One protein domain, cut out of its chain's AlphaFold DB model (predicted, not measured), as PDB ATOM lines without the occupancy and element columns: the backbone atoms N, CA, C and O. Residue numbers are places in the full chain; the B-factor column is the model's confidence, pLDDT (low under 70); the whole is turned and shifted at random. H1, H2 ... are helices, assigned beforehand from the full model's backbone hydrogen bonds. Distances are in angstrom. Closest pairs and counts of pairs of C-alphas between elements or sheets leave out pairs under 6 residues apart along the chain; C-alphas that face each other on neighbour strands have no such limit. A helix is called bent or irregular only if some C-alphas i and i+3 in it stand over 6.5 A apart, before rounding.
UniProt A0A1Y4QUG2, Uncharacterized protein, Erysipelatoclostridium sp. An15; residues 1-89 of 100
ATOM      1  N   MET A   1     173.025 288.344 277.880       62.84
ATOM      2  CA  MET A   1     172.570 288.032 276.503       62.84
ATOM      3  C   MET A   1     173.461 286.992 275.839       62.84
ATOM      4  O   MET A   1     172.926 286.029 275.304       62.84
ATOM      5  N   ASP A   2     174.785 287.144 275.887       84.00
ATOM      6  CA  ASP A   2     175.696 286.186 275.246       84.00
ATOM      7  C   ASP A   2     175.646 284.797 275.889       84.00
ATOM      8  O   ASP A   2     175.500 283.814 275.169       84.00
ATOM      9  N   GLU A   3     175.566 284.715 277.220       86.81
ATOM     10  CA  GLU A   3     175.417 283.435 277.931       86.81
ATOM     11  C   GLU A   3     174.146 282.666 277.544       86.81
ATOM     12  O   GLU A   3     174.174 281.450 277.387       86.81
ATOM     13  N   PHE A   4     173.026 283.366 277.332       87.31
ATOM     14  CA  PHE A   4     171.784 282.736 276.880       87.31
ATOM     15  C   PHE A   4     171.942 282.166 275.468       87.31
ATOM     16  O   PHE A   4     171.532 281.042 275.199       87.31
ATOM     17  N   LYS A   5     172.590 282.906 274.560       88.12
ATOM     18  CA  LYS A   5     172.868 282.418 273.203       88.12
ATOM     19  C   LYS A   5     173.818 281.223 273.216       88.12
ATOM     20  O   LYS A   5     173.617 280.290 272.445       88.12
ATOM     21  N   GLU A   6     174.844 281.240 274.063       92.06
ATOM     22  CA  GLU A   6     175.752 280.103 274.245       92.06
ATOM     23  C   GLU A   6     175.028 278.892 274.818       92.06
ATOM     24  O   GLU A   6     175.193 277.782 274.316       92.06
ATOM     25  N   PHE A   7     174.152 279.112 275.792       90.12
ATOM     26  CA  PHE A   7     173.309 278.071 276.345       90.12
ATOM     27  C   PHE A   7     172.391 277.451 275.279       90.12
ATOM     28  O   PHE A   7     172.373 276.231 275.125       90.12
ATOM     29  N   LEU A   8     171.712 278.261 274.463       90.00
ATOM     30  CA  LEU A   8     170.850 277.767 273.382       90.00
ATOM     31  C   LEU A   8     171.600 276.897 272.360       90.00
ATOM     32  O   LEU A   8     171.018 275.961 271.815       90.00
ATOM     33  N   LYS A   9     172.895 277.153 272.120       89.56
ATOM     34  CA  LYS A   9     173.722 276.300 271.244       89.56
ATOM     35  C   LYS A   9     173.879 274.877 271.785       89.56
ATOM     36  O   LYS A   9     174.096 273.965 270.995       89.56
ATOM     37  N   THR A  10     173.756 274.678 273.097       89.31
ATOM     38  CA  THR A  10     173.829 273.347 273.724       89.31
ATOM     39  C   THR A  10     172.528 272.549 273.592       89.31
ATOM     40  O   THR A  10     172.546 271.334 273.762       89.31
ATOM     41  N   ILE A  11     171.418 273.208 273.239       88.56
ATOM     42  CA  ILE A  11     170.074 272.621 273.127       88.56
ATOM     43  C   ILE A  11     169.392 272.998 271.796       88.56
ATOM     44  O   ILE A  11     168.327 273.614 271.782       88.56
ATOM     45  N   PRO A  12     169.969 272.631 270.636       87.19
ATOM     46  CA  PRO A  12     169.530 273.131 269.328       87.19
ATOM     47  C   PRO A  12     168.078 272.772 268.963       87.19
ATOM     48  O   PRO A  12     167.452 273.476 268.165       87.19
ATOM     49  N   SER A  13     167.518 271.711 269.553       85.00
ATOM     50  CA  SER A  13     166.133 271.276 269.338       85.00
ATOM     51  C   SER A  13     165.096 272.305 269.798       85.00
ATOM     52  O   SER A  13     163.996 272.337 269.252       85.00
ATOM     53  N   ILE A  14     165.455 273.221 270.700       86.38
ATOM     54  CA  ILE A  14     164.539 274.257 271.190       86.38
ATOM     55  C   ILE A  14     164.075 275.232 270.110       86.38
ATOM     56  O   ILE A  14     162.994 275.810 270.197       86.38
ATOM     57  N   LYS A  15     164.863 275.377 269.040       86.50
ATOM     58  CA  LYS A  15     164.476 276.176 267.878       86.50
ATOM     59  C   LYS A  15     163.199 275.636 267.227       86.50
ATOM     60  O   LYS A  15     162.398 276.431 266.750       86.50
ATOM     61  N   GLN A  16     163.004 274.315 267.214       84.56
ATOM     62  CA  GLN A  16     161.790 273.701 266.669       84.56
ATOM     63  C   GLN A  16     160.566 274.072 267.503       84.56
ATOM     64  O   GLN A  16     159.523 274.388 266.944       84.56
ATOM     65  N   ASP A  17     160.699 274.131 268.826       82.38
ATOM     66  CA  ASP A  17     159.598 274.551 269.690       82.38
ATOM     67  C   ASP A  17     159.240 276.030 269.497       82.38
ATOM     68  O   ASP A  17     158.064 276.383 269.567       82.38
ATOM     69  N   VAL A  18     160.215 276.882 269.160       84.62
ATOM     70  CA  VAL A  18     159.931 278.272 268.775       84.62
ATOM     71  C   VAL A  18     159.234 278.360 267.416       84.62
ATOM     72  O   VAL A  18     158.254 279.085 267.273       84.62
ATOM     73  N   LEU A  19     159.702 277.602 266.420       81.12
ATOM     74  CA  LEU A  19     159.100 277.578 265.081       81.12
ATOM     75  C   LEU A  19     157.677 277.010 265.082       81.12
ATOM     76  O   LEU A  19     156.820 277.502 264.357       81.12
ATOM     77  N   ASN A  20     157.417 276.024 265.937       80.25
ATOM     78  CA  ASN A  20     156.095 275.434 266.132       80.25
ATOM     79  C   ASN A  20     155.170 276.315 266.993       80.25
ATOM     80  O   ASN A  20     154.066 275.891 267.324       80.25
ATOM     81  N   GLY A  21     155.620 277.509 267.402       72.44
ATOM     82  CA  GLY A  21     154.839 278.450 268.207       72.44
ATOM     83  C   GLY A  21     154.611 278.010 269.653       72.44
ATOM     84  O   GLY A  21     153.753 278.567 270.331       72.44
ATOM     85  N   ARG A  22     155.357 277.015 270.150       76.50
ATOM     86  CA  ARG A  22     155.212 276.511 271.527       76.50
ATOM     87  C   ARG A  22     155.797 277.483 272.546       76.50
ATOM     88  O   ARG A  22     155.260 277.603 273.641       76.50
ATOM     89  N   TYR A  23     156.871 278.179 272.174       80.44
ATOM     90  CA  TYR A  23     157.480 279.244 272.970       80.44
ATOM     91  C   TYR A  23     157.992 280.362 272.080       80.44
ATOM     92  O   TYR A  23     158.243 280.184 270.893       80.44
ATOM     93  N   THR A  24     158.267 281.502 272.691       83.94
ATOM     94  CA  THR A  24     159.012 282.585 272.057       83.94
ATOM     95  C   THR A  24     160.375 282.753 272.699       83.94
ATOM     96  O   THR A  24     160.613 282.355 273.841       83.94
ATOM     97  N   TRP A  25     161.284 283.395 271.969       85.44
ATOM     98  CA  TRP A  25     162.621 283.690 272.477       85.44
ATOM     99  C   TRP A  25     162.603 284.521 273.760       85.44
ATOM    100  O   TRP A  25     163.453 284.311 274.620       85.44
ATOM    101  N   GLN A  26     161.629 285.424 273.909       82.12
ATOM    102  CA  GLN A  26     161.484 286.233 275.115       82.12
ATOM    103  C   GLN A  26     161.114 285.374 276.329       82.12
ATOM    104  O   GLN A  26     161.755 285.488 277.366       82.12
ATOM    105  N   GLN A  27     160.143 284.471 276.192       78.81
ATOM    106  CA  GLN A  27     159.739 283.591 277.294       78.81
ATOM    107  C   GLN A  27     160.873 282.658 277.723       78.81
ATOM    108  O   GLN A  27     161.121 282.476 278.910       78.81
ATOM    109  N   LEU A  28     161.608 282.101 276.757       87.19
ATOM    110  CA  LEU A  28     162.775 281.265 277.041       87.19
ATOM    111  C   LEU A  28     163.880 282.051 277.760       87.19
ATOM    112  O   LEU A  28     164.551 281.509 278.636       87.19
ATOM    113  N   TYR A  29     164.052 283.327 277.411       87.25
ATOM    114  CA  TYR A  29     164.982 284.218 278.094       87.25
ATOM    115  C   TYR A  29     164.538 284.523 279.529       87.25
ATOM    116  O   TYR A  29     165.356 284.458 280.441       87.25
ATOM    117  N   GLU A  30     163.250 284.797 279.748       84.00
ATOM    118  CA  GLU A  30     162.678 285.007 281.086       84.00
ATOM    119  C   GLU A  30     162.897 283.773 281.976       84.00
ATOM    120  O   GLU A  30     163.423 283.904 283.080       84.00
ATOM    121  N   ILE A  31     162.615 282.568 281.467       82.94
ATOM    122  CA  ILE A  31     162.856 281.307 282.189       82.94
ATOM    123  C   ILE A  31     164.345 281.132 282.514       82.94
ATOM    124  O   ILE A  31     164.697 280.775 283.637       82.94
ATOM    125  N   TYR A  32     165.233 281.416 281.558       87.31
ATOM    126  CA  TYR A  32     166.679 281.333 281.767       87.31
ATOM    127  C   TYR A  32     167.164 282.301 282.856       87.31
ATOM    128  O   TYR A  32     167.975 281.916 283.693       87.31
ATOM    129  N   VAL A  33     166.673 283.543 282.867       84.56
ATOM    130  CA  VAL A  33     167.075 284.560 283.854       84.56
ATOM    131  C   VAL A  33     166.504 284.260 285.241       84.56
ATOM    132  O   VAL A  33     167.198 284.474 286.231       84.56
ATOM    133  N   MET A  34     165.266 283.766 285.327       83.94
ATOM    134  CA  MET A  34     164.605 283.489 286.609       83.94
ATOM    135  C   MET A  34     165.084 282.189 287.264       83.94
ATOM    136  O   MET A  34     165.274 282.158 288.477       83.94
ATOM    137  N   TYR A  35     165.275 281.126 286.479       84.00
ATOM    138  CA  TYR A  35     165.524 279.773 286.999       84.00
ATOM    139  C   TYR A  35     166.913 279.221 286.650       84.00
ATOM    140  O   TYR A  35     167.358 278.231 287.230       84.00
ATOM    141  N   GLY A  36     167.637 279.869 285.735       86.88
ATOM    142  CA  GLY A  36     168.975 279.456 285.322       86.88
ATOM    143  C   GLY A  36     168.991 278.286 284.334       86.88
ATOM    144  O   GLY A  36     167.978 277.669 284.002       86.88
ATOM    145  N   LYS A  37     170.196 277.963 283.852       86.62
ATOM    146  CA  LYS A  37     170.457 276.914 282.845       86.62
ATOM    147  C   LYS A  37     170.294 275.477 283.350       86.62
ATOM    148  O   LYS A  37     170.246 274.544 282.545       86.62
ATOM    149  N   ASP A  38     170.267 275.280 284.664       86.44
ATOM    150  CA  ASP A  38     170.210 273.960 285.307       86.44
ATOM    151  C   ASP A  38     168.802 273.567 285.760       86.44
ATOM    152  O   ASP A  38     168.602 272.469 286.278       86.44
ATOM    153  N   ASP A  39     167.820 274.427 285.481       87.44
ATOM    154  CA  ASP A  39     166.425 274.162 285.789       87.44
ATOM    155  C   ASP A  39     165.882 272.913 285.074       87.44
ATOM    156  O   ASP A  39     166.282 272.555 283.956       87.44
ATOM    157  N   LYS A  40     164.905 272.270 285.724       83.56
ATOM    158  CA  LYS A  40     164.165 271.112 285.203       83.56
ATOM    159  C   LYS A  40     163.511 271.379 283.844       83.56
ATOM    160  O   LYS A  40     163.345 270.436 283.076       83.56
ATOM    161  N   PHE A  41     163.198 272.633 283.518       84.56
ATOM    162  CA  PHE A  41     162.685 273.042 282.215       84.56
ATOM    163  C   PHE A  41     163.615 272.669 281.068       84.56
ATOM    164  O   PHE A  41     163.153 272.266 280.001       84.56
ATOM    165  N   TRP A  42     164.925 272.738 281.291       86.88
ATOM    166  CA  TRP A  42     165.914 272.465 280.257       86.88
ATOM    167  C   TRP A  42     166.309 270.989 280.176       86.88
ATOM    168  O   TRP A  42     166.886 270.571 279.173       86.88
ATOM    169  N   GLN A  43     165.992 270.187 281.199       84.69
ATOM    170  CA  GLN A  43     166.342 268.761 281.261       84.69
ATOM    171  C   GLN A  43     165.890 267.971 280.021       84.69
ATOM    172  O   GLN A  43     166.729 267.268 279.462       84.69
ATOM    173  N   PRO A  44     164.652 268.124 279.501       82.75
ATOM    174  CA  PRO A  44     164.210 267.385 278.317       82.75
ATOM    175  C   PRO A  44     165.058 267.652 277.069       82.75
ATOM    176  O   PRO A  44     165.132 266.798 276.194       82.75
ATOM    177  N   TYR A  45     165.703 268.816 276.983       81.38
ATOM    178  CA  TYR A  45     166.573 269.170 275.863       81.38
ATOM    179  C   TYR A  45     168.020 268.695 276.057       81.38
ATOM    180  O   TYR A  45     168.756 268.591 275.078       81.38
ATOM    181  N   LYS A  46     168.435 268.407 277.301       78.25
ATOM    182  CA  LYS A  46     169.763 267.862 277.632       78.25
ATOM    183  C   LYS A  46     169.831 266.345 277.416       78.25
ATOM    184  O   LYS A  46     170.900 265.814 277.120       78.25
ATOM    185  N   THR A  47     168.708 265.642 277.533       71.81
ATOM    186  CA  THR A  47     168.619 264.198 277.283       71.81
ATOM    187  C   THR A  47     168.269 263.938 275.813       71.81
ATOM    188  O   THR A  47     167.161 264.221 275.371       71.81
ATOM    189  N   ASN A  48     169.207 263.379 275.041       59.44
ATOM    190  CA  ASN A  48     169.090 263.093 273.597       59.44
ATOM    191  C   ASN A  48     168.091 261.968 273.225       59.44
ATOM    192  O   ASN A  48     168.376 261.125 272.378       59.44
ATOM    193  N   GLY A  49     166.908 261.913 273.830       58.59
ATOM    194  CA  GLY A  49     165.943 260.853 273.551       58.59
ATOM    195  C   GLY A  49     164.519 261.305 273.797       58.59
ATOM    196  O   GLY A  49     164.098 261.364 274.942       58.59
ATOM    197  N   ASN A  50     163.791 261.576 272.709       57.38
ATOM    198  CA  ASN A  50     162.368 261.924 272.685       57.38
ATOM    199  C   ASN A  50     161.980 263.064 273.635       57.38
ATOM    200  O   ASN A  50     161.633 262.842 274.793       57.38
ATOM    201  N   LEU A  51     161.932 264.286 273.095       61.50
ATOM    202  CA  LEU A  51     161.224 265.397 273.729       61.50
ATOM    203  C   LEU A  51     159.768 264.979 273.980       61.50
ATOM    204  O   LEU A  51     158.922 265.018 273.088       61.50
ATOM    205  N   ASN A  52     159.480 264.536 275.203       63.84
ATOM    206  CA  ASN A  52     158.136 264.171 275.607       63.84
ATOM    207  C   ASN A  52     157.355 265.461 275.863       63.84
ATOM    208  O   ASN A  52     157.560 266.158 276.858       63.84
ATOM    209  N   LEU A  53     156.461 265.777 274.929       64.06
ATOM    210  CA  LEU A  53     155.668 267.001 274.943       64.06
ATOM    211  C   LEU A  53     154.820 267.137 276.221       64.06
ATOM    212  O   LEU A  53     154.610 268.262 276.665       64.06
ATOM    213  N   ASN A  54     154.399 266.026 276.838       66.56
ATOM    214  CA  ASN A  54     153.621 266.039 278.082       66.56
ATOM    215  C   ASN A  54     154.478 266.451 279.287       66.56
ATOM    216  O   ASN A  54     154.056 267.283 280.082       66.56
ATOM    217  N   VAL A  55     155.716 265.951 279.367       65.12
ATOM    218  CA  VAL A  55     156.668 266.320 280.431       65.12
ATOM    219  C   VAL A  55     156.997 267.812 280.368       65.12
ATOM    220  O   VAL A  55     157.061 268.483 281.393       65.12
ATOM    221  N   LEU A  56     157.152 268.352 279.158       64.75
ATOM    222  CA  LEU A  56     157.365 269.784 278.951       64.75
ATOM    223  C   LEU A  56     156.152 270.617 279.400       64.75
ATOM    224  O   LEU A  56     156.335 271.619 280.086       64.75
ATOM    225  N   ILE A  57     154.923 270.195 279.074       68.75
ATOM    226  CA  ILE A  57     153.689 270.881 279.504       68.75
ATOM    227  C   ILE A  57     153.566 270.912 281.035       68.75
ATOM    228  O   ILE A  57     153.169 271.933 281.600       68.75
ATOM    229  N   ASP A  58     153.938 269.831 281.715       66.00
ATOM    230  CA  ASP A  58     153.883 269.760 283.176       66.00
ATOM    231  C   ASP A  58     154.931 270.653 283.849       66.00
ATOM    232  O   ASP A  58     154.652 271.268 284.878       66.00
ATOM    233  N   VAL A  59     156.122 270.805 283.265       66.94
ATOM    234  CA  VAL A  59     157.130 271.751 283.765       66.94
ATOM    235  C   VAL A  59     156.606 273.188 283.695       66.94
ATOM    236  O   VAL A  59     156.714 273.909 284.686       66.94
ATOM    237  N   ILE A  60     156.003 273.593 282.573       64.62
ATOM    238  CA  ILE A  60     155.499 274.963 282.371       64.62
ATOM    239  C   ILE A  60     154.386 275.302 283.363       64.62
ATOM    240  O   ILE A  60     154.375 276.397 283.911       64.62
ATOM    241  N   LYS A  61     153.468 274.364 283.636       66.12
ATOM    242  CA  LYS A  61     152.386 274.569 284.618       66.12
ATOM    243  C   LYS A  61     152.894 274.814 286.039       66.12
ATOM    244  O   LYS A  61     152.195 275.429 286.833       66.12
ATOM    245  N   ASN A  62     154.081 274.298 286.358       65.12
ATOM    246  CA  ASN A  62     154.717 274.455 287.664       65.12
ATOM    247  C   ASN A  62     155.617 275.699 287.761       65.12
ATOM    248  O   ASN A  62     156.101 276.006 288.849       65.12
ATOM    249  N   ILE A  63     155.878 276.382 286.644       68.12
ATOM    250  CA  ILE A  63     156.487 277.716 286.610       68.12
ATOM    251  C   ILE A  63     155.353 278.726 286.814       68.12
ATOM    252  O   ILE A  63     154.233 278.465 286.383       68.12
ATOM    253  N   ASP A  64     155.597 279.849 287.498       63.81
ATOM    254  CA  ASP A  64     154.547 280.828 287.815       63.81
ATOM    255  C   ASP A  64     153.938 281.417 286.530       63.81
ATOM    256  O   ASP A  64     154.430 282.383 285.936       63.81
ATOM    257  N   LEU A  65     152.852 280.790 286.079       58.56
ATOM    258  CA  LEU A  65     152.149 281.120 284.848       58.56
ATOM    259  C   LEU A  65     151.613 282.549 284.863       58.56
ATOM    260  O   LEU A  65     151.386 283.105 283.795       58.56
ATOM    261  N   ASN A  66     151.439 283.167 286.031       55.53
ATOM    262  CA  ASN A  66     150.942 284.536 286.130       55.53
ATOM    263  C   ASN A  66     151.994 285.557 285.670       55.53
ATOM    264  O   ASN A  66     151.643 286.568 285.061       55.53
ATOM    265  N   ALA A  67     153.283 285.272 285.883       61.09
ATOM    266  CA  ALA A  67     154.377 286.099 285.374       61.09
ATOM    267  C   ALA A  67     154.528 285.959 283.846       61.09
ATOM    268  O   ALA A  67     154.727 286.955 283.149       61.09
ATOM    269  N   LEU A  68     154.344 284.743 283.313       60.22
ATOM    270  CA  LEU A  68     154.432 284.443 281.875       60.22
ATOM    271  C   LEU A  68     153.145 284.768 281.089       60.22
ATOM    272  O   LEU A  68     153.196 284.976 279.878       60.22
ATOM    273  N   SER A  69     151.986 284.849 281.749       57.88
ATOM    274  CA  SER A  69     150.687 285.176 281.135       57.88
ATOM    275  C   SER A  69     150.665 286.595 280.549       57.88
ATOM    276  O   SER A  69     150.160 286.818 279.443       57.88
ATOM    277  N   ASN A  70     151.308 287.548 281.230       59.16
ATOM    278  CA  ASN A  70     151.432 288.924 280.747       59.16
ATOM    279  C   ASN A  70     152.363 289.034 279.518       59.16
ATOM    280  O   ASN A  70     152.109 289.860 278.631       59.16
ATOM    281  N   SER A  71     153.399 288.186 279.408       59.44
ATOM    282  CA  SER A  71     154.274 288.149 278.221       59.44
ATOM    283  C   SER A  71     153.626 287.403 277.043       59.44
ATOM    284  O   SER A  71     153.681 287.905 275.921       59.44
ATOM    285  N   LEU A  72     152.876 286.316 277.282       58.84
ATOM    286  CA  LEU A  72     152.027 285.633 276.282       58.84
ATOM    287  C   LEU A  72     151.022 286.576 275.611       58.84
ATOM    288  O   LEU A  72     150.947 286.634 274.383       58.84
ATOM    289  N   THR A  73     150.327 287.387 276.409       57.25
ATOM    290  CA  THR A  73     149.364 288.385 275.909       57.25
ATOM    291  C   THR A  73     150.027 289.414 274.978       57.25
ATOM    292  O   THR A  73     149.404 289.947 274.058       57.25
ATOM    293  N   SER A  74     151.311 289.712 275.191       61.44
ATOM    294  CA  SER A  74     152.070 290.628 274.331       61.44
ATOM    295  C   SER A  74     152.480 289.973 273.004       61.44
ATOM    296  O   SER A  74     152.549 290.651 271.980       61.44
ATOM    297  N   LEU A  75     152.681 288.654 272.990       61.12
ATOM    298  CA  LEU A  75     153.049 287.882 271.801       61.12
ATOM    299  C   LEU A  75     151.864 287.666 270.860       61.12
ATOM    300  O   LEU A  75     152.035 287.793 269.653       61.12
ATOM    301  N   GLU A  76     150.659 287.443 271.387       56.75
ATOM    302  CA  GLU A  76     149.430 287.410 270.576       56.75
ATOM    303  C   GLU A  76     149.220 288.731 269.825       56.75
ATOM    304  O   GLU A  76     148.905 288.741 268.635       56.75
ATOM    305  N   LYS A  77     149.487 289.868 270.484       69.56
ATOM    306  CA  LYS A  77     149.443 291.190 269.845       69.56
ATOM    307  C   LYS A  77     150.486 291.322 268.738       69.56
ATOM    308  O   LYS A  77     150.155 291.816 267.667       69.56
ATOM    309  N   VAL A  78     151.721 290.868 268.960       71.75
ATOM    310  CA  VAL A  78     152.791 290.922 267.946       71.75
ATOM    311  C   VAL A  78     152.499 289.998 266.762       71.75
ATOM    312  O   VAL A  78     152.709 290.406 265.624       71.75
ATOM    313  N   LEU A  79     151.975 288.794 266.997       63.28
ATOM    314  CA  LEU A  79     151.561 287.873 265.935       63.28
ATOM    315  C   LEU A  79     150.412 288.454 265.108       63.28
ATOM    316  O   LEU A  79     150.477 288.442 263.882       63.28
ATOM    317  N   ASN A  80     149.415 289.051 265.765       65.81
ATOM    318  CA  ASN A  80     148.333 289.755 265.080       65.81
ATOM    319  C   ASN A  80     148.869 290.925 264.252       65.81
ATOM    320  O   ASN A  80     148.493 291.081 263.095       65.81
ATOM    321  N   VAL A  81     149.796 291.713 264.799       76.19
ATOM    322  CA  VAL A  81     150.451 292.816 264.087       76.19
ATOM    323  C   VAL A  81     151.215 292.306 262.862       76.19
ATOM    324  O   VAL A  81     151.018 292.836 261.772       76.19
ATOM    325  N   VAL A  82     152.033 291.258 262.995       69.44
ATOM    326  CA  VAL A  82     152.782 290.663 261.875       69.44
ATOM    327  C   VAL A  82     151.840 290.102 260.808       69.44
ATOM    328  O   VAL A  82     152.061 290.375 259.633       69.44
ATOM    329  N   ASN A  83     150.756 289.421 261.188       57.78
ATOM    330  CA  ASN A  83     149.734 288.966 260.239       57.78
ATOM    331  C   ASN A  83     149.075 290.151 259.516       57.78
ATOM    332  O   ASN A  83     148.978 290.133 258.295       57.78
ATOM    333  N   THR A  84     148.758 291.235 260.235       65.50
ATOM    334  CA  THR A  84     148.178 292.458 259.641       65.50
ATOM    335  C   THR A  84     149.154 293.148 258.672       65.50
ATOM    336  O   THR A  84     148.735 293.806 257.720       65.50
ATOM    337  N   PHE A  85     150.465 293.028 258.904       69.25
ATOM    338  CA  PHE A  85     151.505 293.570 258.024       69.25
ATOM    339  C   PHE A  85     151.823 292.658 256.830       69.25
ATOM    340  O   PHE A  85     152.163 293.171 255.763       69.25
ATOM    341  N   ILE A  86     151.702 291.337 256.986       62.97
ATOM    342  CA  ILE A  86     151.866 290.355 255.905       62.97
ATOM    343  C   ILE A  86     150.649 290.381 254.967       62.97
ATOM    344  O   ILE A  86     150.835 290.382 253.754       62.97
ATOM    345  N   GLU A  87     149.427 290.536 255.490       58.72
ATOM    346  CA  GLU A  87     148.196 290.704 254.693       58.72
ATOM    347  C   GLU A  87     148.170 292.001 253.859       58.72
ATOM    348  O   GLU A  87     147.380 292.121 252.928       58.72
ATOM    349  N   ARG A  88     149.044 292.980 254.147       54.59
ATOM    350  CA  ARG A  88     149.130 294.259 253.410       54.59
ATOM    351  C   ARG A  88     150.236 294.325 252.353       54.59
ATOM    352  O   ARG A  88     150.524 295.413 251.855       54.59
ATOM    353  N   LYS A  89     150.872 293.208 251.992       51.12
ATOM    354  CA  LYS A  89     151.866 293.174 250.906       51.12
ATOM    355  C   LYS A  89     151.537 292.125 249.845       51.12
ATOM    356  O   LYS A  89     152.270 291.158 249.676       51.12
TER     357      LYS A  89
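AT A GLANCE: This is residues 1 to 89 of the 100 residues of an uncharacterized protein of Erysipelatoclostridium sp. An15 (UniProt A0A1Y4QUG2). Five short helices, H1 to H5, are gathered into a small body in which no helix touches another, and one long helix, H6, starts beside H3 and runs out of that body as an arm, with residues 76 to 89 sticking out free. Within the body H3 is near H1 and H2, and H4 is near H5, while the early part of H6 comes near H3. The printed part has 89 residues with six named helices, H1 to H6 in that order along the chain, and no named strand; the class is all helix. The whole is only just compact, close to loose, with a radius of gyration of the C-alphas of 14.3 A, and its C-alphas span 43 by 29 by 26 A, the arm of H6 making the length.

HOW THE PARTS SIT: H1, residues 2 to 10, and H2, residues 14 to 19, are close but not clearly touching, with the C-alphas of Leu 8 and Ile 14 the closest at 7.5 A, and their lines are about perpendicular at 83 degrees. H3, residues 25 to 35, is close to H1 but not clearly touching it: the closest C-alphas, those of Phe 4 and Tyr 29, are 7.1 A apart, and the lines are about perpendicular at 81 degrees. H2 and H3 are also close but not clearly touching, with the C-alphas of Val 18 and Trp 25 the closest at 7.1 A; they run opposite ways at a steep tilt of 35.1 degrees, only just steep. H4, residues 43 to 46, is apart from H3. It is close to H2 but not clearly touching it, with the C-alphas of Ile 14 and Tyr 45 the closest at 7.2 A. H5, residues 53 to 61, is close to H4 but not clearly touching it, with the C-alphas of Pro 44 and Leu 56 the closest at 7.3 A. H6, residues 65 to 86, and H5 meet only through their link. H6 is close to H3 but not clearly touching it: the C-alphas of Gln 27 and Leu 68 are the closest at 7.1 A, and the two run opposite ways at a shallow tilt of 14 degrees. Among the pairs that are apart are H1 and H5, H2 and H6, and H3 and H5. In H2, H3 and H5 every O i to N i+4 pair is within hydrogen-bond range; in H1 4 of 5 are, in H6 14 of 18, and H4 is too short for such a pair, its one O i to N i+3 pair being within range.

IN THESE COORDINATES: H1 begins with C-alpha 2 at (175.696, 286.186, 275.246) and is 13.1 A long from first to last C-alpha. H2 measures 8.8 A, H3 15.3 A, H4 5.1 A and H5 12.7 A. H3 begins with C-alpha 25 at (162.621, 283.690, 272.477). H6 is the longest helix at 30.4 A and ends with C-alpha 86 at (151.866, 290.355, 255.905); it is neither bent nor irregular, but only just: C-alphas 67 and 70 are 6.2 A apart.

THE WHOLE: The two C-alphas farthest apart are those of Asp 38 and Lys 89, at 43.5 A. Without residues 76 to 89 the body has 75 residues, spans 32 by 30 by 23 A and has a radius of gyration of 11.8 A. The printed part begins at the chain's first residue and has no cut. The links H1 to H2, H2 to H3 and H5 to H6 are tight, those from H3 to H4 and H4 to H5 are short, and no link is long. The mean pLDDT of the printed part is 74.0, and 41 residues are under 70: residue 1, residues 48 to 77, 79 to 80 and 82 to 89.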